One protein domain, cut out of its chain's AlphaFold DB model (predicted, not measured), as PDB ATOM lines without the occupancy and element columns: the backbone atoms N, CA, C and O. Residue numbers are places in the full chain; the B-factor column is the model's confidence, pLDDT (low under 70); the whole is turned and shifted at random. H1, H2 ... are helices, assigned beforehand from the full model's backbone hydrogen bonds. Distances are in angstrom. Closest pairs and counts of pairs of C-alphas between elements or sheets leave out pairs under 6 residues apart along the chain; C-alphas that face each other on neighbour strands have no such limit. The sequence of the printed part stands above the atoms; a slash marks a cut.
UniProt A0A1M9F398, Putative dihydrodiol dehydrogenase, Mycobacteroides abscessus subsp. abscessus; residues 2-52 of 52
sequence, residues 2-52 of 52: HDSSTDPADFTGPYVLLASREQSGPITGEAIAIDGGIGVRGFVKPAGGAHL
ATOM      1  N   HIS A   2     156.442 228.886  92.554       62.81
ATOM      2  CA  HIS A   2     156.945 229.489  91.300       62.81
ATOM      3  C   HIS A   2     158.223 230.321  91.522       62.81
ATOM      4  O   HIS A   2     159.107 230.304  90.675       62.81
ATOM      5  N   ASP A   3     158.335 230.955  92.697       76.75
ATOM      6  CA  ASP A   3     159.493 231.770  93.113       76.75
ATOM      7  C   ASP A   3     160.394 231.066  94.142       76.75
ATOM      8  O   ASP A   3     161.285 231.673  94.731       76.75
ATOM      9  N   SER A   4     160.138 229.782  94.417       84.00
ATOM     10  CA  SER A   4     161.071 228.997  95.231       84.00
ATOM     11  C   SER A   4     162.266 228.625  94.374       84.00
ATOM     12  O   SER A   4     162.080 228.239  93.220       84.00
ATOM     13  N   SER A   5     163.464 228.686  94.953       90.12
ATOM     14  CA  SER A   5     164.654 228.199  94.268       90.12
ATOM     15  C   SER A   5     164.496 226.735  93.852       90.12
ATOM     16  O   SER A   5     163.787 225.961  94.496       90.12
ATOM     17  N   THR A   6     165.153 226.376  92.754       92.12
ATOM     18  CA  THR A   6     165.324 224.989  92.299       92.12
ATOM     19  C   THR A   6     166.796 224.583  92.264       92.12
ATOM     20  O   THR A   6     167.095 223.435  91.942       92.12
ATOM     21  N   ASP A   7     167.710 225.496  92.621       95.62
ATOM     22  CA  ASP A   7     169.129 225.185  92.754       95.62
ATOM     23  C   ASP A   7     169.335 224.342  94.023       95.62
ATOM     24  O   ASP A   7     169.007 224.807  95.117       95.62
ATOM     25  N   PRO A   8     169.882 223.116  93.922       95.06
ATOM     26  CA  PRO A   8     170.148 222.270  95.080       95.06
ATOM     27  C   PRO A   8     170.987 222.941  96.175       95.06
ATOM     28  O   PRO A   8     170.821 222.614  97.352       95.06
ATOM     29  N   ALA A   9     171.876 223.873  95.816       96.44
ATOM     30  CA  ALA A   9     172.728 224.569  96.775       96.44
ATOM     31  C   ALA A   9     171.913 225.373  97.803       96.44
ATOM     32  O   ALA A   9     172.267 225.393  98.987       96.44
ATOM     33  N   ASP A  10     170.780 225.940  97.390       95.50
ATOM     34  CA  ASP A  10     169.932 226.779  98.244       95.50
ATOM     35  C   ASP A  10     169.211 225.988  99.351       95.50
ATOM     36  O   ASP A  10     168.712 226.565 100.317       95.50
ATOM     37  N   PHE A  11     169.199 224.654  99.271       95.94
ATOM     38  CA  PHE A  11     168.554 223.773 100.252       95.94
ATOM     39  C   PHE A  11     169.515 223.255 101.331       95.94
ATOM     40  O   PHE A  11     169.109 222.531 102.239       95.94
ATOM     41  N   THR A  12     170.801 223.605 101.248       96.94
ATOM     42  CA  THR A  12     171.840 223.061 102.138       96.94
ATOM     43  C   THR A  12     171.844 223.685 103.537       96.94
ATOM     44  O   THR A  12     172.315 223.059 104.489       96.94
ATOM     45  N   GLY A  13     171.280 224.888 103.689       97.06
ATOM     46  CA  GLY A  13     171.324 225.674 104.925       97.06
ATOM     47  C   GLY A  13     170.879 224.907 106.176       97.06
ATOM     48  O   GLY A  13     171.629 224.877 107.152       97.06
ATOM     49  N   PRO A  14     169.721 224.224 106.177       97.88
ATOM     50  CA  PRO A  14     169.275 223.497 107.366       97.88
ATOM     51  C   PRO A  14     170.157 222.311 107.764       97.88
ATOM     52  O   PRO A  14     170.234 221.997 108.948       97.88
ATOM     53  N   TYR A  15     170.897 221.698 106.836       98.06
ATOM     54  CA  TYR A  15     171.905 220.696 107.204       98.06
ATOM     55  C   TYR A  15     173.059 221.335 107.977       98.06
ATOM     56  O   TYR A  15     173.503 220.792 108.987       98.06
ATOM     57  N   VAL A  16     173.518 222.509 107.534       98.31
ATOM     58  CA  VAL A  16     174.566 223.276 108.223       98.31
ATOM     59  C   VAL A  16     174.078 223.744 109.596       98.31
ATOM     60  O   VAL A  16     174.811 223.611 110.574       98.31
ATOM     61  N   LEU A  17     172.827 224.210 109.690       98.25
ATOM     62  CA  LEU A  17     172.182 224.558 110.958       98.25
ATOM     63  C   LEU A  17     172.209 223.371 111.929       98.25
ATOM     64  O   LEU A  17     172.697 223.513 113.044       98.25
ATOM     65  N   LEU A  18     171.722 222.199 111.507       98.12
ATOM     66  CA  LEU A  18     171.660 221.015 112.367       98.12
ATOM     67  C   LEU A  18     173.052 220.479 112.733       98.12
ATOM     68  O   LEU A  18     173.232 219.974 113.841       98.12
ATOM     69  N   ALA A  19     174.046 220.640 111.858       98.38
ATOM     70  CA  ALA A  19     175.437 220.293 112.147       98.38
ATOM     71  C   ALA A  19     176.116 221.257 113.142       98.38
ATOM     72  O   ALA A  19     177.089 220.881 113.804       98.38
ATOM     73  N   SER A  20     175.629 222.494 113.262       98.44
ATOM     74  CA  SER A  20     176.218 223.522 114.119       98.44
ATOM     75  C   SER A  20     175.860 223.315 115.589       98.44
ATOM     76  O   SER A  20     174.757 223.628 116.021       98.44
ATOM     77  N   ARG A  21     176.830 222.881 116.402       97.38
ATOM     78  CA  ARG A  21     176.648 222.710 117.859       97.38
ATOM     79  C   ARG A  21     176.160 223.975 118.568       97.38
ATOM     80  O   ARG A  21     175.393 223.871 119.520       97.38
ATOM     81  N   GLU A  22     176.627 225.141 118.126       98.25
ATOM     82  CA  GLU A  22     176.248 226.433 118.705       98.25
ATOM     83  C   GLU A  22     174.777 226.766 118.428       98.25
ATOM     84  O   GLU A  22     174.102 227.326 119.287       98.25
ATOM     85  N   GLN A  23     174.261 226.384 117.255       98.00
ATOM     86  CA  GLN A  23     172.913 226.755 116.822       98.00
ATOM     87  C   GLN A  23     171.863 225.664 117.064       98.00
ATOM     88  O   GLN A  23     170.690 225.986 117.239       98.00
ATOM     89  N   SER A  24     172.254 224.387 117.091       98.00
ATOM     90  CA  SER A  24     171.332 223.248 117.172       98.00
ATOM     91  C   SER A  24     171.345 222.504 118.505       98.00
ATOM     92  O   SER A  24     170.650 221.502 118.626       98.00
ATOM     93  N   GLY A  25     172.071 222.986 119.522       97.88
ATOM     94  CA  GLY A  25     172.239 222.311 120.820       97.88
ATOM     95  C   GLY A  25     170.982 221.640 121.417       97.88
ATOM     96  O   GLY A  25     171.096 220.505 121.881       97.88
ATOM     97  N   PRO A  26     169.794 222.280 121.407       98.00
ATOM     98  CA  PRO A  26     168.558 221.679 121.920       98.00
ATOM     99  C   PRO A  26     167.681 220.979 120.862       98.00
ATOM    100  O   PRO A  26     166.636 220.435 121.215       98.00
ATOM    101  N   ILE A  27     168.042 221.006 119.577       98.19
ATOM    102  CA  ILE A  27     167.216 220.477 118.485       98.19
ATOM    103  C   ILE A  27     167.446 218.968 118.354       98.19
ATOM    104  O   ILE A  27     168.526 218.515 117.987       98.19
ATOM    105  N   THR A  28     166.412 218.175 118.635       97.75
ATOM    106  CA  THR A  28     166.428 216.714 118.485       97.75
ATOM    107  C   THR A  28     165.038 216.198 118.120       97.75
ATOM    108  O   THR A  28     164.038 216.756 118.560       97.75
ATOM    109  N   GLY A  29     164.970 215.151 117.289       97.94
ATOM    110  CA  GLY A  29     163.707 214.584 116.793       97.94
ATOM    111  C   GLY A  29     162.934 215.471 115.806       97.94
ATOM    112  O   GLY A  29     161.834 215.103 115.406       97.94
ATOM    113  N   GLU A  30     163.500 216.612 115.411       98.06
ATOM    114  CA  GLU A  30     162.848 217.607 114.561       98.06
ATOM    115  C   GLU A  30     163.072 217.335 113.068       98.06
ATOM    116  O   GLU A  30     164.167 216.946 112.651       98.06
ATOM    117  N   ALA A  31     162.050 217.604 112.253       97.12
ATOM    118  CA  ALA A  31     162.112 217.518 110.800       97.12
ATOM    119  C   ALA A  31     161.786 218.883 110.175       97.12
ATOM    120  O   ALA A  31     160.630 219.291 110.095       97.12
ATOM    121  N   ILE A  32     162.816 219.574 109.683       97.06
ATOM    122  CA  ILE A  32     162.665 220.899 109.075       97.06
ATOM    123  C   ILE A  32     162.136 220.752 107.642       97.06
ATOM    124  O   ILE A  32     162.820 220.215 106.770       97.06
ATOM    125  N   ALA A  33     160.933 221.265 107.380       95.75
ATOM    126  CA  ALA A  33     160.362 221.301 106.037       95.75
ATOM    127  C   ALA A  33     160.995 222.419 105.188       95.75
ATOM    128  O   ALA A  33     160.926 223.595 105.540       95.75
ATOM    129  N   ILE A  34     161.573 222.049 104.039       94.38
ATOM    130  CA  ILE A  34     162.139 222.974 103.039       94.38
ATOM    131  C   ILE A  34     161.511 222.691 101.670       94.38
ATOM    132  O   ILE A  34     162.177 222.385 100.686       94.38
ATOM    133  N   ASP A  35     160.187 222.720 101.619       93.06
ATOM    134  CA  ASP A  35     159.409 222.259 100.466       93.06
ATOM    135  C   ASP A  35     158.893 223.407  99.580       93.06
ATOM    136  O   ASP A  35     158.059 223.199  98.702       93.06
ATOM    137  N   GLY A  36     159.334 224.645  99.823       91.88
ATOM    138  CA  GLY A  36     158.841 225.820  99.098       91.88
ATOM    139  C   GLY A  36     157.363 226.150  99.361       91.88
ATOM    140  O   GLY A  36     156.731 226.822  98.534       91.88
ATOM    141  N   GLY A  37     156.817 225.672 100.487       92.81
ATOM    142  CA  GLY A  37     155.449 225.903 100.947       92.81
ATOM    143  C   GLY A  37     154.439 224.854 100.479       92.81
ATOM    144  O   GLY A  37     153.236 225.101 100.558       92.81
ATOM    145  N   ILE A  38     154.880 223.700  99.968       93.00
ATOM    146  CA  ILE A  38     153.990 222.659  99.422       93.00
ATOM    147  C   ILE A  38     152.992 222.166 100.474       93.00
ATOM    148  O   ILE A  38     151.803 222.062 100.154       93.00
ATOM    149  N   GLY A  39     153.442 221.899 101.701       93.44
ATOM    150  CA  GLY A  39     152.608 221.402 102.798       93.44
ATOM    151  C   GLY A  39     151.550 222.390 103.297       93.44
ATOM    152  O   GLY A  39     150.598 221.978 103.950       93.44
ATOM    153  N   VAL A  40     151.679 223.677 102.958       93.50
ATOM    154  CA  VAL A  40     150.808 224.761 103.453       93.50
ATOM    155  C   VAL A  40     150.128 225.564 102.339       93.50
ATOM    156  O   VAL A  40     149.495 226.586 102.604       93.50
ATOM    157  N   ARG A  41     150.254 225.136 101.079       93.38
ATOM    158  CA  ARG A  41     149.717 225.871  99.927       93.38
ATOM    159  C   ARG A  41     148.182 225.921  99.934       93.38
ATOM    160  O   ARG A  41     147.522 224.958 100.320       93.38
ATOM    161  N   GLY A  42     147.612 227.013  99.424       91.69
ATOM    162  CA  GLY A  42     146.162 227.139  99.252       91.69
ATOM    163  C   GLY A  42     145.597 226.203  98.173       91.69
ATOM    164  O   GLY A  42     146.294 225.822  97.233       91.69
ATOM    165  N   PHE A  43     144.306 225.865  98.279       90.56
ATOM    166  CA  PHE A  43     143.631 224.961  97.332       90.56
ATOM    167  C   PHE A  43     143.498 225.541  95.917       90.56
ATOM    168  O   PHE A  43     143.667 224.823  94.938       90.56
ATOM    169  N   VAL A  44     143.175 226.835  95.813       92.19
ATOM    170  CA  VAL A  44     142.912 227.508  94.526       92.19
ATOM    171  C   VAL A  44     144.178 228.149  93.958       92.19
ATOM    172  O   VAL A  44     144.410 228.111  92.752       92.19
ATOM    173  N   LYS A  45     145.005 228.749  94.822       89.75
ATOM    174  CA  LYS A  45     146.297 229.342  94.462       89.75
ATOM    175  C   LYS A  45     147.342 228.975  95.515       89.75
ATOM    176  O   LYS A  45     147.009 229.019  96.700       89.75
ATOM    177  N   PRO A  46     148.599 228.695  95.120       89.19
ATOM    178  CA  PRO A  46     149.644 228.354  96.078       89.19
ATOM    179  C   PRO A  46     149.938 229.464  97.098       89.19
ATOM    180  O   PRO A  46     150.079 229.167  98.279       89.19
ATOM    181  N   ALA A  47     149.977 230.729  96.658       90.81
ATOM    182  CA  ALA A  47     150.193 231.902  97.506       90.81
ATOM    183  C   ALA A  47     148.939 232.794  97.539       90.81
ATOM    184  O   ALA A  47     148.495 233.290  96.502       90.81
ATOM    185  N   GLY A  48     148.373 233.022  98.729       90.12
ATOM    186  CA  GLY A  48     147.173 233.856  98.899       90.12
ATOM    187  C   GLY A  48     147.408 235.350  98.631       90.12
ATOM    188  O   GLY A  48     146.505 236.046  98.174       90.12
ATOM    189  N   GLY A  49     148.637 235.825  98.853       89.56
ATOM    190  CA  GLY A  49     149.039 237.225  98.696       89.56
ATOM    191  C   GLY A  49     149.592 237.597  97.320       89.56
ATOM    192  O   GLY A  49     150.170 238.660  97.194       89.56
ATOM    193  N   ALA A  50     149.427 236.768  96.283       83.81
ATOM    194  CA  ALA A  50     150.022 237.010  94.956       83.81
ATOM    195  C   ALA A  50     149.518 238.279  94.218       83.81
ATOM    196  O   ALA A  50     149.873 238.501  93.068       83.81
ATOM    197  N   HIS A  51     148.630 239.053  94.839       81.81
ATOM    198  CA  HIS A  51     148.036 240.285  94.316       81.81
ATOM    199  C   HIS A  51     148.356 241.511  95.188       81.81
ATOM    200  O   HIS A  51     147.778 242.574  94.965       81.81
ATOM    201  N   LEU A  52     149.201 241.333  96.207       72.56
ATOM    202  CA  LEU A  52     149.739 242.382  97.069       72.56
ATOM    203  C   LEU A  52     151.096 242.828  96.521       72.56
ATOM    204  O   LEU A  52     151.393 244.032  96.655       72.56
TER     205      LEU A  52
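What this domain is: This is residues 2 to 52 of the 52 residues of the protein "Putative dihydrodiol dehydrogenase" of Mycobacteroides abscessus subsp. abscessus (UniProt A0A1M9F398). The model has little regular structure: three short helices, H1, H2 and H3, follow one another along one limb of an elongated loop, and after H3 the chain folds back as a long unnamed stretch, residues 25 to 52. Within that stretch, residues 39 to 45 stick out. The printed part has 51 residues, with 15 in the named helices and no named strand; the class is all helix. It is only just loose, close to extended, with a radius of gyration of the C-alphas of 14.5 A and spans of 41 by 23 by 18 A.

How they stand to each other: H2, residues 13 to 19, and H3, residues 21 to 24, only just touch, with 3 pairs of C-alphas within 8 A, and only at the corner by their link; the closest C-alphas, of Leu 18 and Ser 24, are 5.3 A apart. H1, residues 8 to 11, and H2 meet only through their link. H1 and H3 are apart. In H2 every O i to N i+4 pair is within hydrogen-bond range; H1 and H3 are too short for such a pair.

Where its parts are: H2 is 9.9 A long from C-alpha 13 to C-alpha 19, H1 5.6 A and H3 5.4 A. H1 begins at C-alpha 8 (170.148, 222.270, 95.080); H3 ends at C-alpha 24 (171.332, 223.248, 117.172).

The domain as a whole: The C-alphas farthest apart, of Arg 21 and Val 44, are 41.3 A apart. The printed part has no cut, and both links between helices are tight. Mean pLDDT of the printed part is 93.0; residue 2 is under 70.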